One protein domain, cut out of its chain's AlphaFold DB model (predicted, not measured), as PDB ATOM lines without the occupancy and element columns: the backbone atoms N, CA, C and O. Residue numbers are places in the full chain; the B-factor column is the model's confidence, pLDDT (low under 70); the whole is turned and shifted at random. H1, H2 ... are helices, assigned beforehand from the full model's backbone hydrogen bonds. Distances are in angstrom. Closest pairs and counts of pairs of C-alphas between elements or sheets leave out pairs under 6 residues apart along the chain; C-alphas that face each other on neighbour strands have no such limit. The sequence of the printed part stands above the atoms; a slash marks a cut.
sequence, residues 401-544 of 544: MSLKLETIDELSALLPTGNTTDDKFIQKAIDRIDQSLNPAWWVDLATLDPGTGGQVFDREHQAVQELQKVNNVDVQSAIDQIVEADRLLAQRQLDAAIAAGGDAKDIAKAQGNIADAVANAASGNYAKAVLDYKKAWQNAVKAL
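What this domain is: This is residues 401 to 544 of the 544 residues of the protein "ExeM/NucH family extracellular endonuclease" of Acidimicrobiales bacterium (UniProt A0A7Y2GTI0). What shape do these atoms make? Six helices at shallow tilts make a flat, up-and-down bundle, each running against the one before it: H2, H3 and H6 form one layer, H1 and H4 a second, and H5 closes the edge beside H4 and H6. The helices are staggered along the long axis, H1 and H2 toward one end, H4, H5 and H6 toward the other. What is it built of? The printed part has 144 residues, with six named helices, H1 to H6 in order, and no named strand; the class is all helix. How large is it? It is compact, with a radius of gyration of the C-alphas of 15.4 A, and spans 53 by 32 by 17 A.

Where its parts are: Where do the first three helices run? H1 is residues 401 to 413, 18.7 A long, from C-alpha 401 at (109.421, 168.409, 151.275). H2 is residues 420 to 436, 24.5 A, and H3 is residues 454 to 467, 20.5 A. Where do the other three run? H4, the longest, is residues 476 to 499, 34.3 A, from C-alpha 476 at (119.124, 163.119, 136.427). H5 is residues 504 to 522, 27.3 A, and H6 is residues 526 to 543, 25.7 A, to C-alpha 543 at (99.669, 148.339, 159.338).

How they stand to each other: What does H1 touch? H1 and H2 form a hairpin, with closest C-alphas Ile 408 and Ile 430 at 5.5 A. H1 also touches H4, which meets it with residues 478 to 485 alone; the closest C-alphas, Thr 407 and Ala 478, are 5.2 A apart. What does H3 touch? H3 touches H2 at 4.1 A, C-alphas of Ala 429 and Ala 463, and H6 at 5.2 A, C-alphas of His 461 and Ala 527. What surrounds H4? H4 is the hub, touching H1, H3, H5 and H6; it runs the same way as H6 at a shallow tilt of 15 degrees, with C-alphas of Ala 490 and Trp 537 closest at 4.3 A. H5 and H6 form a hairpin, with C-alphas of Ala 510 and Ala 536 closest at 4.0 A. Are the backbones in order? Every O i to N i+4 pair is within hydrogen-bond range in H1, H4 and H5; the counts are 12 of 13 in H2, 9 of 10 in H3 and 13 of 14 in H6.

The domain as a whole: How far does it reach? The two C-alphas farthest apart, Gly 418 and Gly 501, are 53.5 A apart. Which link is long? The link from H2 to H3, residues 437 to 453, is long. Is anything cut or uncertain? The printed part has no cut, its mean pLDDT is 96.0, and no printed residue is under 70.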
ATOM      1  N   MET A 401     109.941 167.148 151.795       91.44
ATOM      2  CA  MET A 401     109.421 168.409 151.275       91.44
ATOM      3  C   MET A 401     110.533 169.370 150.830       91.44
ATOM      4  O   MET A 401     110.359 169.994 149.782       91.44
ATOM      5  N   SER A 402     111.658 169.472 151.556       89.38
ATOM      6  CA  SER A 402     112.790 170.316 151.126       89.38
ATOM      7  C   SER A 402     113.374 169.825 149.805       89.38
ATOM      8  O   SER A 402     113.462 170.620 148.874       89.38
ATOM      9  N   LEU A 403     113.595 168.514 149.653       91.69
ATOM     10  CA  LEU A 403     114.071 167.923 148.395       91.69
ATOM     11  C   LEU A 403     113.167 168.285 147.213       91.69
ATOM     12  O   LEU A 403     113.643 168.643 146.142       91.69
ATOM     13  N   LYS A 404     111.842 168.241 147.401       95.19
ATOM     14  CA  LYS A 404     110.876 168.588 146.343       95.19
ATOM     15  C   LYS A 404     110.938 170.072 145.969       95.19
ATOM     16  O   LYS A 404     110.789 170.402 144.792       95.19
ATOM     17  N   LEU A 405     111.139 170.960 146.944       94.25
ATOM     18  CA  LEU A 405     111.322 172.395 146.703       94.25
ATOM     19  C   LEU A 405     112.642 172.671 145.969       94.25
ATOM     20  O   LEU A 405     112.639 173.384 144.968       94.25
ATOM     21  N   GLU A 406     113.734 172.037 146.394       91.50
ATOM     22  CA  GLU A 406     115.041 172.136 145.737       91.50
ATOM     23  C   GLU A 406     114.992 171.628 144.293       91.50
ATOM     24  O   GLU A 406     115.498 172.291 143.387       91.50
ATOM     25  N   THR A 407     114.283 170.522 144.036       96.56
ATOM     26  CA  THR A 407     114.076 170.028 142.671       96.56
ATOM     27  C   THR A 407     113.348 171.054 141.795       96.56
ATOM     28  O   THR A 407     113.671 171.200 140.612       96.56
ATOM     29  N   ILE A 408     112.354 171.776 142.332       98.06
ATOM     30  CA  ILE A 408     111.663 172.840 141.584       98.06
ATOM     31  C   ILE A 408     112.640 173.960 141.222       98.06
ATOM     32  O   ILE A 408     112.622 174.424 140.075       98.06
ATOM     33  N   ASP A 409     113.486 174.381 142.161       96.88
ATOM     34  CA  ASP A 409     114.471 175.440 141.946       96.88
ATOM     35  C   ASP A 409     115.546 175.018 140.930       96.88
ATOM     36  O   ASP A 409     115.827 175.771 139.991       96.88
ATOM     37  N   GLU A 410     116.067 173.787 141.033       96.88
ATOM     38  CA  GLU A 410     117.021 173.199 140.081       96.88
ATOM     39  C   GLU A 410     116.438 173.187 138.660       96.88
ATOM     40  O   GLU A 410     117.035 173.720 137.719       96.88
ATOM     41  N   LEU A 411     115.227 172.645 138.496       98.19
ATOM     42  CA  LEU A 411     114.553 172.573 137.198       98.19
ATOM     43  C   LEU A 411     114.212 173.961 136.640       98.19
ATOM     44  O   LEU A 411     114.300 174.180 135.429       98.19
ATOM     45  N   SER A 412     113.838 174.905 137.504       98.00
ATOM     46  CA  SER A 412     113.539 176.284 137.103       98.00
ATOM     47  C   SER A 412     114.790 177.003 136.601       98.00
ATOM     48  O   SER A 412     114.712 177.741 135.617       98.00
ATOM     49  N   ALA A 413     115.949 176.750 137.216       97.69
ATOM     50  CA  ALA A 413     117.230 177.321 136.804       97.69
ATOM     51  C   ALA A 413     117.699 176.832 135.419       97.69
ATOM     52  O   ALA A 413     118.467 177.530 134.751       97.69
ATOM     53  N   LEU A 414     117.210 175.677 134.947       96.88
ATOM     54  CA  LEU A 414     117.481 175.173 133.595       96.88
ATOM     55  C   LEU A 414     116.698 175.917 132.498       96.88
ATOM     56  O   LEU A 414     117.046 175.814 131.318       96.88
ATOM     57  N   LEU A 415     115.629 176.643 132.846       96.19
ATOM     58  CA  LEU A 415     114.748 177.289 131.875       96.19
ATOM     59  C   LEU A 415     115.192 178.728 131.531       96.19
ATOM     60  O   LEU A 415     115.481 179.524 132.424       96.19
ATOM     61  N   PRO A 416     115.136 179.138 130.246       97.00
ATOM     62  CA  PRO A 416     114.891 178.308 129.065       97.00
ATOM     63  C   PRO A 416     116.142 177.512 128.652       97.00
ATOM     64  O   PRO A 416     117.244 178.055 128.597       97.00
ATOM     65  N   THR A 417     115.954 176.265 128.216       95.19
ATOM     66  CA  THR A 417     117.043 175.365 127.774       95.19
ATOM     67  C   THR A 417     117.530 175.648 126.348       95.19
ATOM     68  O   THR A 417     118.517 175.084 125.880       95.19
ATOM     69  N   GLY A 418     116.794 176.476 125.599       95.81
ATOM     70  CA  GLY A 418     116.977 176.654 124.156       95.81
ATOM     71  C   GLY A 418     116.267 175.594 123.301       95.81
ATOM     72  O   GLY A 418     116.234 175.732 122.075       95.81
ATOM     73  N   ASN A 419     115.632 174.584 123.913       97.25
ATOM     74  CA  ASN A 419     114.750 173.632 123.242       97.25
ATOM     75  C   ASN A 419     113.317 173.715 123.796       97.25
ATOM     76  O   ASN A 419     112.999 173.190 124.856       97.25
ATOM     77  N   THR A 420     112.403 174.262 122.990       96.88
ATOM     78  CA  THR A 420     110.989 174.451 123.382       96.88
ATOM     79  C   THR A 420     110.213 173.170 123.719       96.88
ATOM     80  O   THR A 420     109.109 173.252 124.261       96.88
ATOM     81  N   THR A 421     110.709 171.993 123.330       97.69
ATOM     82  CA  THR A 421     110.103 170.703 123.694       97.69
ATOM     83  C   THR A 421     110.536 170.295 125.095       97.69
ATOM     84  O   THR A 421     109.675 169.961 125.905       97.69
ATOM     85  N   ASP A 422     111.831 170.400 125.391       97.69
ATOM     86  CA  ASP A 422     112.385 170.120 126.718       97.69
ATOM     87  C   ASP A 422     111.843 171.121 127.742       97.69
ATOM     88  O   ASP A 422     111.348 170.699 128.782       97.69
ATOM     89  N   ASP A 423     111.762 172.409 127.384       98.12
ATOM     90  CA  ASP A 423     111.158 173.446 128.233       98.12
ATOM     91  C   ASP A 423     109.726 173.078 128.664       98.12
ATOM     92  O   ASP A 423     109.320 173.313 129.799       98.12
ATOM     93  N   LYS A 424     108.941 172.454 127.771       98.50
ATOM     94  CA  LYS A 424     107.574 172.003 128.091       98.50
ATOM     95  C   LYS A 424     107.555 170.795 129.014       98.50
ATOM     96  O   LYS A 424     106.598 170.656 129.774       98.50
ATOM     97  N   PHE A 425     108.514 169.883 128.892       98.62
ATOM     98  CA  PHE A 425     108.595 168.718 129.770       98.62
ATOM     99  C   PHE A 425     109.075 169.120 131.163       98.62
ATOM    100  O   PHE A 425     108.429 168.739 132.135       98.62
ATOM    101  N   ILE A 426     110.097 169.974 131.247       98.69
ATOM    102  CA  ILE A 426     110.605 170.537 132.503       98.69
ATOM    103  C   ILE A 426     109.506 171.337 133.208       98.69
ATOM    104  O   ILE A 426     109.198 171.049 134.359       98.69
ATOM    105  N   GLN A 427     108.817 172.251 132.511       98.69
ATOM    106  CA  GLN A 427     107.730 173.021 133.129       98.69
ATOM    107  C   GLN A 427     106.595 172.122 133.638       98.69
ATOM    108  O   GLN A 427     106.063 172.347 134.717       98.69
ATOM    109  N   LYS A 428     106.225 171.071 132.894       98.75
ATOM    110  CA  LYS A 428     105.220 170.115 133.377       98.75
ATOM    111  C   LYS A 428     105.696 169.343 134.599       98.75
ATOM    112  O   LYS A 428     104.865 169.042 135.446       98.75
ATOM    113  N   ALA A 429     106.973 168.971 134.662       98.75
ATOM    114  CA  ALA A 429     107.529 168.312 135.836       98.75
ATOM    115  C   ALA A 429     107.461 169.243 137.053       98.75
ATOM    116  O   ALA A 429     106.899 168.833 138.065       98.75
ATOM    117  N   ILE A 430     107.881 170.508 136.910       98.81
ATOM    118  CA  ILE A 430     107.741 171.549 137.943       98.81
ATOM    119  C   ILE A 430     106.286 171.654 138.413       98.81
ATOM    120  O   ILE A 430     106.019 171.511 139.601       98.81
ATOM    121  N   ASP A 431     105.324 171.789 137.493       98.69
ATOM    122  CA  ASP A 431     103.900 171.898 137.842       98.69
ATOM    123  C   ASP A 431     103.382 170.664 138.610       98.69
ATOM    124  O   ASP A 431     102.409 170.751 139.363       98.69
ATOM    125  N   ARG A 432     103.960 169.479 138.373       98.69
ATOM    126  CA  ARG A 432     103.588 168.246 139.079       98.69
ATOM    127  C   ARG A 432     104.203 168.183 140.467       98.69
ATOM    128  O   ARG A 432     103.483 167.813 141.389       98.69
ATOM    129  N   ILE A 433     105.468 168.553 140.612       98.56
ATOM    130  CA  ILE A 433     106.130 168.602 141.920       98.56
ATOM    131  C   ILE A 433     105.451 169.673 142.786       98.56
ATOM    132  O   ILE A 433     105.036 169.376 143.896       98.56
ATOM    133  N   ASP A 434     105.155 170.853 142.237       98.50
ATOM    134  CA  ASP A 434     104.392 171.901 142.935       98.50
ATOM    135  C   ASP A 434     103.016 171.401 143.413       98.50
ATOM    136  O   ASP A 434     102.603 171.625 144.549       98.50
ATOM    137  N   GLN A 435     102.317 170.613 142.588       98.50
ATOM    138  CA  GLN A 435     101.067 169.976 143.011       98.50
ATOM    139  C   GLN A 435     101.267 168.972 144.150       98.50
ATOM    140  O   GLN A 435     100.344 168.817 144.951       98.50
ATOM    141  N   SER A 436     102.402 168.267 144.211       98.25
ATOM    142  CA  SER A 436     102.696 167.296 145.272       98.25
ATOM    143  C   SER A 436     102.932 167.970 146.630       98.25
ATOM    144  O   SER A 436     102.655 167.362 147.660       98.25
ATOM    145  N   LEU A 437     103.271 169.263 146.641       97.44
ATOM    146  CA  LEU A 437     103.421 170.102 147.836       97.44
ATOM    147  C   LEU A 437     102.092 170.601 148.437       97.44
ATOM    148  O   LEU A 437     102.087 171.418 149.356       97.44
ATOM    149  N   ASN A 438     100.941 170.145 147.935       97.50
ATOM    150  CA  ASN A 438      99.640 170.583 148.439       97.50
ATOM    151  C   ASN A 438      99.494 170.284 149.947       97.50
ATOM    152  O   ASN A 438      99.406 169.109 150.308       97.50
ATOM    153  N   PRO A 439      99.339 171.300 150.820       95.94
ATOM    154  CA  PRO A 439      99.343 171.114 152.273       95.94
ATOM    155  C   PRO A 439      98.204 170.224 152.784       95.94
ATOM    156  O   PRO A 439      98.273 169.718 153.894       95.94
ATOM    157  N   ALA A 440      97.154 169.991 151.989       96.88
ATOM    158  CA  ALA A 440      96.090 169.055 152.349       96.88
ATOM    159  C   ALA A 440      96.528 167.578 152.346       96.88
ATOM    160  O   ALA A 440      95.753 166.737 152.791       96.88
ATOM    161  N   TRP A 441      97.705 167.254 151.798       97.94
ATOM    162  CA  TRP A 441      98.242 165.890 151.702       97.94
ATOM    163  C   TRP A 441      99.381 165.617 152.690       97.94
ATOM    164  O   TRP A 441      99.901 164.503 152.717       97.94
ATOM    165  N   TRP A 442      99.743 166.612 153.501       96.31
ATOM    166  CA  TRP A 442     100.868 166.580 154.431       96.31
ATOM    167  C   TRP A 442     100.397 166.868 155.856       96.31
ATOM    168  O   TRP A 442      99.491 167.674 156.074       96.31
ATOM    169  N   VAL A 443     101.017 166.199 156.821       91.69
ATOM    170  CA  VAL A 443     100.871 166.492 158.254       91.69
ATOM    171  C   VAL A 443     101.912 167.531 158.673       91.69
ATOM    172  O   VAL A 443     101.585 168.487 159.372       91.69
ATOM    173  N   ASP A 444     103.145 167.356 158.199       86.12
ATOM    174  CA  ASP A 444     104.302 168.226 158.410       86.12
ATOM    175  C   ASP A 444     105.253 168.131 157.193       86.12
ATOM    176  O   ASP A 444     104.851 167.635 156.141       86.12
ATOM    177  N   LEU A 445     106.494 168.623 157.296       84.88
ATOM    178  CA  LEU A 445     107.459 168.654 156.180       84.88
ATOM    179  C   LEU A 445     108.022 167.271 155.793       84.88
ATOM    180  O   LEU A 445     108.645 167.127 154.740       84.88
ATOM    181  N   ALA A 446     107.792 166.239 156.604       85.88
ATOM    182  CA  ALA A 446     108.327 164.897 156.387       85.88
ATOM    183  C   ALA A 446     107.274 163.780 156.466       85.88
ATOM    184  O   ALA A 446     107.577 162.629 156.153       85.88
ATOM    185  N   THR A 447     106.033 164.100 156.834       89.69
ATOM    186  CA  THR A 447     104.963 163.129 157.064       89.69
ATOM    187  C   THR A 447     103.746 163.436 156.199       89.69
ATOM    188  O   THR A 447     103.221 164.549 156.188       89.69
ATOM    189  N   LEU A 448     103.250 162.414 155.502       96.19
ATOM    190  CA  LEU A 448     102.048 162.505 154.675       96.19
ATOM    191  C   LEU A 448     100.768 162.201 155.456       96.19
ATOM    192  O   LEU A 448     100.749 161.345 156.337       96.19
ATOM    193  N   ASP A 449      99.664 162.835 155.058       96.88
ATOM    194  CA  ASP A 449      98.332 162.501 155.565       96.88
ATOM    195  C   ASP A 449      97.950 161.059 155.161       96.88
ATOM    196  O   ASP A 449      97.932 160.746 153.967       96.88
ATOM    197  N   PRO A 450      97.577 160.168 156.100       95.25
ATOM    198  CA  PRO A 450      97.281 158.764 155.798       95.25
ATOM    199  C   PRO A 450      96.150 158.539 154.780       95.25
ATOM    200  O   PRO A 450      96.123 157.521 154.085       95.25
ATOM    201  N   GLY A 451      95.188 159.465 154.688       95.19
ATOM    202  CA  GLY A 451      94.025 159.340 153.810       95.19
ATOM    203  C   GLY A 451      94.263 159.859 152.393       95.19
ATOM    204  O   GLY A 451      93.679 159.345 151.435       95.19
ATOM    205  N   THR A 452      95.107 160.878 152.248       97.19
ATOM    206  CA  THR A 452      95.255 161.644 151.000       97.19
ATOM    207  C   THR A 452      96.685 161.704 150.466       97.19
ATOM    208  O   THR A 452      96.865 161.931 149.268       97.19
ATOM    209  N   GLY A 453      97.681 161.379 151.291       96.06
ATOM    210  CA  GLY A 453      99.113 161.413 150.987       96.06
ATOM    211  C   GLY A 453      99.533 160.614 149.757       96.06
ATOM    212  O   GLY A 453     100.444 161.000 149.035       96.06
ATOM    213  N   GLY A 454      98.794 159.556 149.408       97.19
ATOM    214  CA  GLY A 454      99.033 158.794 148.177       97.19
ATOM    215  C   GLY A 454      98.973 159.630 146.884       97.19
ATOM    216  O   GLY A 454      99.471 159.169 145.857       97.19
ATOM    217  N   GLN A 455      98.368 160.826 146.914       98.31
ATOM    218  CA  GLN A 455      98.363 161.776 145.795       98.31
ATOM    219  C   GLN A 455      99.751 162.369 145.503       98.31
ATOM    220  O   GLN A 455     100.012 162.693 144.346       98.31
ATOM    221  N   VAL A 456     100.634 162.476 146.502       98.44
ATOM    222  CA  VAL A 456     102.001 163.012 146.352       98.44
ATOM    223  C   VAL A 456     102.785 162.162 145.352       98.44
ATOM    224  O   VAL A 456     103.119 162.633 144.264       98.44
ATOM    225  N   PHE A 457     102.882 160.859 145.624       98.62
ATOM    226  CA  PHE A 457     103.502 159.885 144.723       98.62
ATOM    227  C   PHE A 457     102.870 159.857 143.317       98.62
ATOM    228  O   PHE A 457     103.549 159.606 142.325       98.62
ATOM    229  N   ASP A 458     101.557 160.101 143.190       98.56
ATOM    230  CA  ASP A 458     100.895 160.133 141.874       98.56
ATOM    231  C   ASP A 458     101.366 161.310 141.017       98.56
ATOM    232  O   ASP A 458     101.479 161.185 139.791       98.56
ATOM    233  N   ARG A 459     101.614 162.462 141.645       98.62
ATOM    234  CA  ARG A 459     102.154 163.635 140.956       98.62
ATOM    235  C   ARG A 459     103.617 163.444 140.609       98.62
ATOM    236  O   ARG A 459     104.010 163.758 139.491       98.62
ATOM    237  N   GLU A 460     104.379 162.833 141.491       98.25
ATOM    238  CA  GLU A 460     105.815 162.640 141.303       98.25
ATOM    239  C   GLU A 460     106.129 161.558 140.283       98.25
ATOM    240  O   GLU A 460     106.981 161.743 139.416       98.25
ATOM    241  N   HIS A 461     105.312 160.506 140.238       98.69
ATOM    242  CA  HIS A 461     105.316 159.557 139.134       98.69
ATOM    243  C   HIS A 461     105.134 160.262 137.779       98.69
ATOM    244  O   HIS A 461     105.830 159.954 136.810       98.69
ATOM    245  N   GLN A 462     104.201 161.222 137.705       98.75
ATOM    246  CA  GLN A 462     103.969 162.010 136.492       98.75
ATOM    247  C   GLN A 462     105.143 162.952 136.201       98.75
ATOM    248  O   GLN A 462     105.503 163.095 135.035       98.75
ATOM    249  N   ALA A 463     105.742 163.566 137.223       98.69
ATOM    250  CA  ALA A 463     106.908 164.433 137.074       98.69
ATOM    251  C   ALA A 463     108.092 163.664 136.473       98.69
ATOM    252  O   ALA A 463     108.589 164.042 135.412       98.69
ATOM    253  N   VAL A 464     108.455 162.523 137.065       98.69
ATOM    254  CA  VAL A 464     109.539 161.653 136.582       98.69
ATOM    255  C   VAL A 464     109.283 161.197 135.142       98.69
ATOM    256  O   VAL A 464     110.194 161.214 134.318       98.69
ATOM    257  N   GLN A 465     108.040 160.858 134.783       98.56
ATOM    258  CA  GLN A 465     107.693 160.519 133.398       98.56
ATOM    259  C   GLN A 465     107.898 161.669 132.408       98.56
ATOM    260  O   GLN A 465     108.173 161.405 131.237       98.56
ATOM    261  N   GLU A 466     107.688 162.922 132.814       98.56
ATOM    262  CA  GLU A 466     107.969 164.076 131.956       98.56
ATOM    263  C   GLU A 466     109.479 164.340 131.876       98.56
ATOM    264  O   GLU A 466     109.985 164.514 130.767       98.56
ATOM    265  N   LEU A 467     110.211 164.257 132.994       98.50
ATOM    266  CA  LEU A 467     111.672 164.422 133.023       98.50
ATOM    267  C   LEU A 467     112.395 163.380 132.158       98.50
ATOM    268  O   LEU A 467     113.272 163.735 131.380       98.50
ATOM    269  N   GLN A 468     111.948 162.120 132.161       97.88
ATOM    270  CA  GLN A 468     112.504 161.062 131.301       97.88
ATOM    271  C   GLN A 468     112.312 161.300 129.787       97.88
ATOM    272  O   GLN A 468     112.815 160.525 128.973       97.88
ATOM    273  N   LYS A 469     111.564 162.336 129.380       98.00
ATOM    274  CA  LYS A 469     111.410 162.745 127.971       98.00
ATOM    275  C   LYS A 469     112.327 163.909 127.583       98.00
ATOM    276  O   LYS A 469     112.358 164.251 126.398       98.00
ATOM    277  N   VAL A 470     113.025 164.525 128.537       97.69
ATOM    278  CA  VAL A 470     114.021 165.583 128.301       97.69
ATOM    279  C   VAL A 470     115.280 164.951 127.706       97.69
ATOM    280  O   VAL A 470     115.672 163.863 128.118       97.69
ATOM    281  N   ASN A 471     115.888 165.583 126.694       94.88
ATOM    282  CA  ASN A 471     117.022 164.980 125.970       94.88
ATOM    283  C   ASN A 471     118.239 165.901 125.792       94.88
ATOM    284  O   ASN A 471     119.297 165.409 125.405       94.88
ATOM    285  N   ASN A 472     118.104 167.219 125.974       93.88
ATOM    286  CA  ASN A 472     119.156 168.189 125.629       93.88
ATOM    287  C   ASN A 472     119.842 168.814 126.846       93.88
ATOM    288  O   ASN A 472     120.884 169.445 126.682       93.88
ATOM    289  N   VAL A 473     119.274 168.643 128.036       95.69
ATOM    290  CA  VAL A 473     119.866 169.053 129.312       95.69
ATOM    291  C   VAL A 473     119.814 167.879 130.280       95.69
ATOM    292  O   VAL A 473     118.948 167.012 130.151       95.69
ATOM    293  N   ASP A 474     120.765 167.838 131.208       96.44
ATOM    294  CA  ASP A 474     120.785 166.828 132.260       96.44
ATOM    295  C   ASP A 474     119.729 167.167 133.318       96.44
ATOM    296  O   ASP A 474     119.651 168.302 133.781       96.44
ATOM    297  N   VAL A 475     118.895 166.182 133.642       97.75
ATOM    298  CA  VAL A 475     117.830 166.266 134.654       97.75
ATOM    299  C   VAL A 475     117.896 165.081 135.622       97.75
ATOM    300  O   VAL A 475     116.925 164.797 136.320       97.75
ATOM    301  N   GLN A 476     119.003 164.332 135.623       97.19
ATOM    302  CA  GLN A 476     119.124 163.119 136.427       97.19
ATOM    303  C   GLN A 476     119.146 163.440 137.927       97.19
ATOM    304  O   GLN A 476     118.449 162.764 138.675       97.19
ATOM    305  N   SER A 477     119.841 164.512 138.330       95.06
ATOM    306  CA  SER A 477     119.838 165.024 139.713       95.06
ATOM    307  C   SER A 477     118.410 165.264 140.221       95.06
ATOM    308  O   SER A 477     117.986 164.638 141.191       95.06
ATOM    309  N   ALA A 478     117.613 166.037 139.477       97.56
ATOM    310  CA  ALA A 478     116.195 166.238 139.767       97.56
ATOM    311  C   ALA A 478     115.369 164.934 139.871       97.56
ATOM    312  O   ALA A 478     114.476 164.830 140.709       97.56
ATOM    313  N   ILE A 479     115.626 163.920 139.030       98.25
ATOM    314  CA  ILE A 479     114.930 162.621 139.127       98.25
ATOM    315  C   ILE A 479     115.325 161.882 140.410       98.25
ATOM    316  O   ILE A 479     114.454 161.317 141.077       98.25
ATOM    317  N   ASP A 480     116.616 161.875 140.737       95.19
ATOM    318  CA  ASP A 480     117.153 161.184 141.906       95.19
ATOM    319  C   ASP A 480     116.630 161.818 143.206       95.19
ATOM    320  O   ASP A 480     116.181 161.084 144.085       95.19
ATOM    321  N   GLN A 481     116.546 163.152 143.286       94.69
ATOM    322  CA  GLN A 481     115.950 163.875 144.423       94.69
ATOM    323  C   GLN A 481     114.472 163.515 144.651       94.69
ATOM    324  O   GLN A 481     114.064 163.257 145.783       94.69
ATOM    325  N   ILE A 482     113.658 163.436 143.587       97.69
ATOM    326  CA  ILE A 482     112.243 163.031 143.706       97.69
ATOM    327  C   ILE A 482     112.138 161.603 144.254       97.69
ATOM    328  O   ILE A 482     111.359 161.333 145.168       97.69
ATOM    329  N   VAL A 483     112.923 160.681 143.690       97.12
ATOM    330  CA  VAL A 483     112.918 159.265 144.086       97.12
ATOM    331  C   VAL A 483     113.392 159.104 145.532       97.12
ATOM    332  O   VAL A 483     112.857 158.260 146.253       97.12
ATOM    333  N   GLU A 484     114.360 159.912 145.960       92.88
ATOM    334  CA  GLU A 484     114.867 159.918 147.327       92.88
ATOM    335  C   GLU A 484     113.837 160.465 148.319       92.88
ATOM    336  O   GLU A 484     113.560 159.826 149.335       92.88
ATOM    337  N   ALA A 485     113.166 161.568 147.983       94.31
ATOM    338  CA  ALA A 485     112.070 162.095 148.792       94.31
ATOM    339  C   ALA A 485     110.955 161.049 148.991       94.31
ATOM    340  O   ALA A 485     110.441 160.877 150.097       94.31
ATOM    341  N   ASP A 486     110.606 160.298 147.942       97.50
ATOM    342  CA  ASP A 486     109.628 159.206 148.016       97.50
ATOM    343  C   ASP A 486     110.112 158.001 148.833       97.50
ATOM    344  O   ASP A 486     109.317 157.375 149.549       97.50
ATOM    345  N   ARG A 487     111.410 157.679 148.763       95.00
ATOM    346  CA  ARG A 487     112.034 156.649 149.604       95.00
ATOM    347  C   ARG A 487     111.910 157.016 151.078       95.00
ATOM    348  O   ARG A 487     111.450 156.186 151.863       95.00
ATOM    349  N   LEU A 488     112.294 158.243 151.435       89.88
ATOM    350  CA  LEU A 488     112.246 158.764 152.803       89.88
ATOM    351  C   LEU A 488     110.817 158.725 153.364       89.88
ATOM    352  O   LEU A 488     110.606 158.226 154.468       89.88
ATOM    353  N   LEU A 489     109.820 159.141 152.574       94.38
ATOM    354  CA  LEU A 489     108.403 159.070 152.953       94.38
ATOM    355  C   LEU A 489     107.936 157.641 153.245       94.38
ATOM    356  O   LEU A 489     107.273 157.385 154.254       94.38
ATOM    357  N   ALA A 490     108.261 156.697 152.359       95.56
ATOM    358  CA  ALA A 490     107.866 155.302 152.521       95.56
ATOM    359  C   ALA A 490     108.556 154.637 153.720       95.56
ATOM    360  O   ALA A 490     107.903 153.893 154.457       95.56
ATOM    361  N   GLN A 491     109.846 154.917 153.917       90.44
ATOM    362  CA  GLN A 491     110.645 154.359 155.006       90.44
ATOM    363  C   GLN A 491     110.177 154.891 156.366       90.44
ATOM    364  O   GLN A 491     109.836 154.095 157.236       90.44
ATOM    365  N   ARG A 492     110.015 156.212 156.512       87.00
ATOM    366  CA  ARG A 492     109.529 156.837 157.756       87.00
ATOM    367  C   ARG A 492     108.177 156.272 158.197       87.00
ATOM    368  O   ARG A 492     107.970 155.950 159.364       87.00
ATOM    369  N   GLN A 493     107.250 156.091 157.255       93.00
ATOM    370  CA  GLN A 493     105.940 155.510 157.555       93.00
ATOM    371  C   GLN A 493     106.023 154.032 157.966       93.00
ATOM    372  O   GLN A 493     105.232 153.582 158.801       93.00
ATOM    373  N   LEU A 494     106.946 153.270 157.369       92.88
ATOM    374  CA  LEU A 494     107.223 151.883 157.745       92.88
ATOM    375  C   LEU A 494     107.790 151.799 159.163       92.88
ATOM    376  O   LEU A 494     107.312 150.982 159.951       92.88
ATOM    377  N   ASP A 495     108.745 152.659 159.498       83.25
ATOM    378  CA  ASP A 495     109.366 152.688 160.821       83.25
ATOM    379  C   ASP A 495     108.338 153.048 161.899       83.25
ATOM    380  O   ASP A 495     108.229 152.344 162.905       83.25
ATOM    381  N   ALA A 496     107.463 154.026 161.629       83.19
ATOM    382  CA  ALA A 496     106.333 154.348 162.503       83.19
ATOM    383  C   ALA A 496     105.387 153.148 162.720       83.19
ATOM    384  O   ALA A 496     104.946 152.888 163.842       83.19
ATOM    385  N   ALA A 497     105.091 152.378 161.666       91.56
ATOM    386  CA  ALA A 497     104.262 151.176 161.770       91.56
ATOM    387  C   ALA A 497     104.928 150.062 162.593       91.56
ATOM    388  O   ALA A 497     104.251 149.371 163.359       91.56
ATOM    389  N   ILE A 498     106.246 149.889 162.461       85.12
ATOM    390  CA  ILE A 498     107.024 148.922 163.245       85.12
ATOM    391  C   ILE A 498     107.049 149.332 164.719       85.12
ATOM    392  O   ILE A 498     106.740 148.506 165.579       85.12
ATOM    393  N   ALA A 499     107.356 150.599 165.005       78.19
ATOM    394  CA  ALA A 499     107.422 151.135 166.364       78.19
ATOM    395  C   ALA A 499     106.080 151.006 167.104       78.19
ATOM    396  O   ALA A 499     106.041 150.675 168.288       78.19
ATOM    397  N   ALA A 500     104.963 151.174 166.392       88.50
ATOM    398  CA  ALA A 500     103.620 150.992 166.939       88.50
ATOM    399  C   ALA A 500     103.194 149.518 167.112       88.50
ATOM    400  O   ALA A 500     102.092 149.252 167.595       88.50
ATOM    401  N   GLY A 501     104.027 148.549 166.710       91.19
ATOM    402  CA  GLY A 501     103.678 147.127 166.741       91.19
ATOM    403  C   GLY A 501     102.566 146.754 165.752       91.19
ATOM    404  O   GLY A 501     101.716 145.920 166.075       91.19
ATOM    405  N   GLY A 502     102.552 147.392 164.576       94.88
ATOM    406  CA  GLY A 502     101.538 147.217 163.536       94.88
ATOM    407  C   GLY A 502     101.451 145.804 162.940       94.88
ATOM    408  O   GLY A 502     102.219 144.895 163.271       94.88
ATOM    409  N   ASP A 503     100.496 145.590 162.028       97.94
ATOM    410  CA  ASP A 503     100.256 144.276 161.414       97.94
ATOM    411  C   ASP A 503     101.494 143.743 160.665       97.94
ATOM    412  O   ASP A 503     101.912 144.263 159.626       97.94
ATOM    413  N   ALA A 504     102.049 142.632 161.162       97.06
ATOM    414  CA  ALA A 504     103.289 142.046 160.652       97.06
ATOM    415  C   ALA A 504     103.239 141.673 159.158       97.06
ATOM    416  O   ALA A 504     104.269 141.655 158.482       97.06
ATOM    417  N   LYS A 505     102.056 141.353 158.615       98.00
ATOM    418  CA  LYS A 505     101.916 140.985 157.202       98.00
ATOM    419  C   LYS A 505     101.983 142.217 156.310       98.00
ATOM    420  O   LYS A 505     102.571 142.136 155.231       98.00
ATOM    421  N   ASP A 506     101.350 143.313 156.705       98.19
ATOM    422  CA  ASP A 506     101.404 144.557 155.942       98.19
ATOM    423  C   ASP A 506     102.780 145.242 156.078       98.19
ATOM    424  O   ASP A 506     103.309 145.690 155.059       98.19
ATOM    425  N   ILE A 507     103.446 145.151 157.241       97.44
ATOM    426  CA  ILE A 507     104.868 145.528 157.414       97.44
ATOM    427  C   ILE A 507     105.767 144.761 156.430       97.44
ATOM    428  O   ILE A 507     106.539 145.367 155.685       97.44
ATOM    429  N   ALA A 508     105.629 143.433 156.347       97.88
ATOM    430  CA  ALA A 508     106.444 142.619 155.440       97.88
ATOM    431  C   ALA A 508     106.222 142.970 153.955       97.88
ATOM    432  O   ALA A 508     107.147 142.890 153.143       97.88
ATOM    433  N   LYS A 509     105.003 143.375 153.572       98.44
ATOM    434  CA  LYS A 509     104.741 143.871 152.212       98.44
ATOM    435  C   LYS A 509     105.395 145.220 151.967       98.44
ATOM    436  O   LYS A 509     105.956 145.406 150.893       98.44
ATOM    437  N   ALA A 510     105.309 146.137 152.931       98.06
ATOM    438  CA  ALA A 510     105.936 147.445 152.822       98.06
ATOM    439  C   ALA A 510     107.452 147.306 152.618       98.06
ATOM    440  O   ALA A 510     107.978 147.841 151.644       98.06
ATOM    441  N   GLN A 511     108.114 146.466 153.420       97.81
ATOM    442  CA  GLN A 511     109.529 146.108 153.250       97.81
ATOM    443  C   GLN A 511     109.829 145.544 151.852       97.81
ATOM    444  O   GLN A 511     110.769 145.980 151.188       97.81
ATOM    445  N   GLY A 512     109.007 144.605 151.369       98.19
ATOM    446  CA  GLY A 512     109.156 144.049 150.021       98.19
ATOM    447  C   GLY A 512     108.999 145.100 148.917       98.19
ATOM    448  O   GLY A 512     109.758 145.098 147.952       98.19
ATOM    449  N   ASN A 513     108.055 146.031 149.069       98.62
ATOM    450  CA  ASN A 513     107.847 147.106 148.103       98.62
ATOM    451  C   ASN A 513     108.985 148.137 148.101       98.62
ATOM    452  O   ASN A 513     109.334 148.612 147.024       98.62
ATOM    453  N   ILE A 514     109.607 148.429 149.248       97.56
ATOM    454  CA  ILE A 514     110.832 149.247 149.301       97.56
ATOM    455  C   ILE A 514     111.968 148.546 148.550       97.56
ATOM    456  O   ILE A 514     112.616 149.163 147.708       97.56
ATOM    457  N   ALA A 515     112.172 147.243 148.773       97.50
ATOM    458  CA  ALA A 515     113.201 146.484 148.061       97.50
ATOM    459  C   ALA A 515     112.977 146.477 146.534       97.50
ATOM    460  O   ALA A 515     113.921 146.672 145.763       97.50
ATOM    461  N   ASP A 516     111.726 146.311 146.093       98.31
ATOM    462  CA  ASP A 516     111.354 146.408 144.677       98.31
ATOM    463  C   ASP A 516     111.619 147.814 144.109       98.31
ATOM    464  O   ASP A 516     112.106 147.940 142.980       98.31
ATOM    465  N   ALA A 517     111.317 148.866 144.878       97.94
ATOM    466  CA  ALA A 517     111.541 150.252 144.483       97.94
ATOM    467  C   ALA A 517     113.034 150.548 144.286       97.94
ATOM    468  O   ALA A 517     113.419 151.037 143.222       97.94
ATOM    469  N   VAL A 518     113.876 150.150 145.246       95.19
ATOM    470  CA  VAL A 518     115.342 150.270 145.170       95.19
ATOM    471  C   VAL A 518     115.886 149.546 143.934       95.19
ATOM    472  O   VAL A 518     116.656 150.119 143.162       95.19
ATOM    473  N   ALA A 519     115.438 148.312 143.676       97.62
ATOM    474  CA  ALA A 519     115.863 147.553 142.499       97.62
ATOM    475  C   ALA A 519     115.433 148.215 141.174       97.62
ATOM    476  O   ALA A 519     116.179 148.194 140.186       97.62
ATOM    477  N   ASN A 520     114.237 148.813 141.137       98.25
ATOM    478  CA  ASN A 520     113.756 149.541 139.965       98.25
ATOM    479  C   ASN A 520     114.546 150.838 139.740       98.25
ATOM    480  O   ASN A 520     114.929 151.087 138.596       98.25
ATOM    481  N   ALA A 521     114.842 151.611 140.790       95.88
ATOM    482  CA  ALA A 521     115.661 152.822 140.703       95.88
ATOM    483  C   ALA A 521     117.076 152.504 140.189       95.88
ATOM    484  O   ALA A 521     117.511 153.081 139.196       95.88
ATOM    485  N   ALA A 522     117.728 151.476 140.747       94.75
ATOM    486  CA  ALA A 522     119.046 151.010 140.300       94.75
ATOM    487  C   ALA A 522     119.075 150.540 138.830       94.75
ATOM    488  O   ALA A 522     120.125 150.522 138.193       94.75
ATOM    489  N   SER A 523     117.919 150.157 138.277       97.06
ATOM    490  CA  SER A 523     117.768 149.749 136.873       97.06
ATOM    491  C   SER A 523     117.326 150.894 135.944       97.06
ATOM    492  O   SER A 523     116.957 150.626 134.799       97.06
ATOM    493  N   GLY A 524     117.283 152.141 136.425       96.38
ATOM    494  CA  GLY A 524     116.798 153.309 135.674       96.38
ATOM    495  C   GLY A 524     115.274 153.369 135.491       96.38
ATOM    496  O   GLY A 524     114.755 154.206 134.750       96.38
ATOM    497  N   ASN A 525     114.517 152.494 136.162       97.75
ATOM    498  CA  ASN A 525     113.053 152.449 136.104       97.75
ATOM    499  C   ASN A 525     112.422 153.374 137.164       97.75
ATOM    500  O   ASN A 525     111.540 152.951 137.913       97.75
ATOM    501  N   TYR A 526     112.850 154.638 137.216       98.19
ATOM    502  CA  TYR A 526     112.495 155.598 138.274       98.19
ATOM    503  C   TYR A 526     110.984 155.790 138.460       98.19
ATOM    504  O   TYR A 526     110.474 155.679 139.570       98.19
ATOM    505  N   ALA A 527     110.224 155.953 137.371       97.88
ATOM    506  CA  ALA A 527     108.768 156.092 137.463       97.88
ATOM    507  C   ALA A 527     108.101 154.863 138.116       97.88
ATOM    508  O   ALA A 527     107.079 154.985 138.789       97.88
ATOM    509  N   LYS A 528     108.666 153.664 137.926       98.12
ATOM    510  CA  LYS A 528     108.181 152.446 138.581       98.12
ATOM    511  C   LYS A 528     108.612 152.394 140.048       98.12
ATOM    512  O   LYS A 528     107.801 151.985 140.869       98.12
ATOM    513  N   ALA A 529     109.827 152.849 140.363       98.44
ATOM    514  CA  ALA A 529     110.309 152.961 141.738       98.44
ATOM    515  C   ALA A 529     109.372 153.825 142.597       98.44
ATOM    516  O   ALA A 529     108.912 153.356 143.632       98.44
ATOM    517  N   VAL A 530     108.964 155.002 142.104       98.56
ATOM    518  CA  VAL A 530     107.972 155.877 142.768       98.56
ATOM    519  C   VAL A 530     106.664 155.137 143.087       98.56
ATOM    520  O   VAL A 530     106.129 155.220 144.191       98.56
ATOM    521  N   LEU A 531     106.139 154.347 142.141       98.44
ATOM    522  CA  LEU A 531     104.915 153.568 142.376       98.44
ATOM    523  C   LEU A 531     105.101 152.450 143.403       98.44
ATOM    524  O   LEU A 531     104.133 152.069 144.065       98.44
ATOM    525  N   ASP A 532     106.297 151.882 143.508       98.69
ATOM    526  CA  ASP A 532     106.594 150.859 144.504       98.69
ATOM    527  C   ASP A 532     106.795 151.489 145.893       98.69
ATOM    528  O   ASP A 532     106.222 150.973 146.854       98.69
ATOM    529  N   TYR A 533     107.420 152.669 145.999       98.62
ATOM    530  CA  TYR A 533     107.434 153.454 147.243       98.62
ATOM    531  C   TYR A 533     106.033 153.858 147.695       98.62
ATOM    532  O   TYR A 533     105.684 153.667 148.859       98.62
ATOM    533  N   LYS A 534     105.161 154.272 146.768       98.56
ATOM    534  CA  LYS A 534     103.745 154.512 147.076       98.56
ATOM    535  C   LYS A 534     103.082 153.291 147.715       98.56
ATOM    536  O   LYS A 534     102.372 153.417 148.711       98.56
ATOM    537  N   LYS A 535     103.271 152.098 147.134       98.62
ATOM    538  CA  LYS A 535     102.697 150.856 147.682       98.62
ATOM    539  C   LYS A 535     103.286 150.538 149.051       98.62
ATOM    540  O   LYS A 535     102.545 150.076 149.916       98.62
ATOM    541  N   ALA A 536     104.584 150.767 149.240       98.56
ATOM    542  CA  ALA A 536     105.230 150.583 150.528       98.56
ATOM    543  C   ALA A 536     104.594 151.480 151.593       98.56
ATOM    544  O   ALA A 536     104.082 150.963 152.584       98.56
ATOM    545  N   TRP A 537     104.513 152.785 151.318       98.50
ATOM    546  CA  TRP A 537     103.876 153.767 152.192       98.50
ATOM    547  C   TRP A 537     102.424 153.382 152.518       98.50
ATOM    548  O   TRP A 537     102.042 153.325 153.682       98.50
ATOM    549  N   GLN A 538     101.621 153.003 151.517       98.44
ATOM    550  CA  GLN A 538     100.227 152.585 151.729       98.44
ATOM    551  C   GLN A 538     100.088 151.313 152.580       98.44
ATOM    552  O   GLN A 538      99.154 151.209 153.378       98.44
ATOM    553  N   ASN A 539     100.975 150.327 152.405       98.50
ATOM    554  CA  ASN A 539     100.972 149.126 153.244       98.50
ATOM    555  C   ASN A 539     101.397 149.455 154.680       98.50
ATOM    556  O   ASN A 539     100.805 148.914 155.607       98.50
ATOM    557  N   ALA A 540     102.358 150.361 154.863       97.56
ATOM    558  CA  ALA A 540     102.788 150.817 156.178       97.56
ATOM    559  C   ALA A 540     101.687 151.612 156.906       97.56
ATOM    560  O   ALA A 540     101.381 151.300 158.053       97.56
ATOM    561  N   VAL A 541     100.998 152.537 156.224       97.50
ATOM    562  CA  VAL A 541      99.799 153.212 156.763       97.50
ATOM    563  C   VAL A 541      98.741 152.201 157.201       97.50
ATOM    564  O   VAL A 541      98.118 152.370 158.237       97.50
ATOM    565  N   LYS A 542      98.523 151.147 156.410       97.31
ATOM    566  CA  LYS A 542      97.518 150.117 156.698       97.31
ATOM    567  C   LYS A 542      97.902 149.198 157.868       97.31
ATOM    568  O   LYS A 542      97.030 148.496 158.378       97.31
ATOM    569  N   ALA A 543      99.183 149.145 158.226       96.50
ATOM    570  CA  ALA A 543      99.669 148.339 159.338       96.50
ATOM    571  C   ALA A 543      99.424 149.005 160.704       96.50
ATOM    572  O   ALA A 543      99.333 148.274 161.693       96.50
ATOM    573  N   LEU A 544      99.314 150.339 160.738       91.19
ATOM    574  CA  LEU A 544      98.838 151.135 161.877       91.19
ATOM    575  C   LEU A 544      97.315 151.013 162.032       91.19
ATOM    576  O   LEU A 544      96.854 150.928 163.194       91.19
TER     577      LEU A 544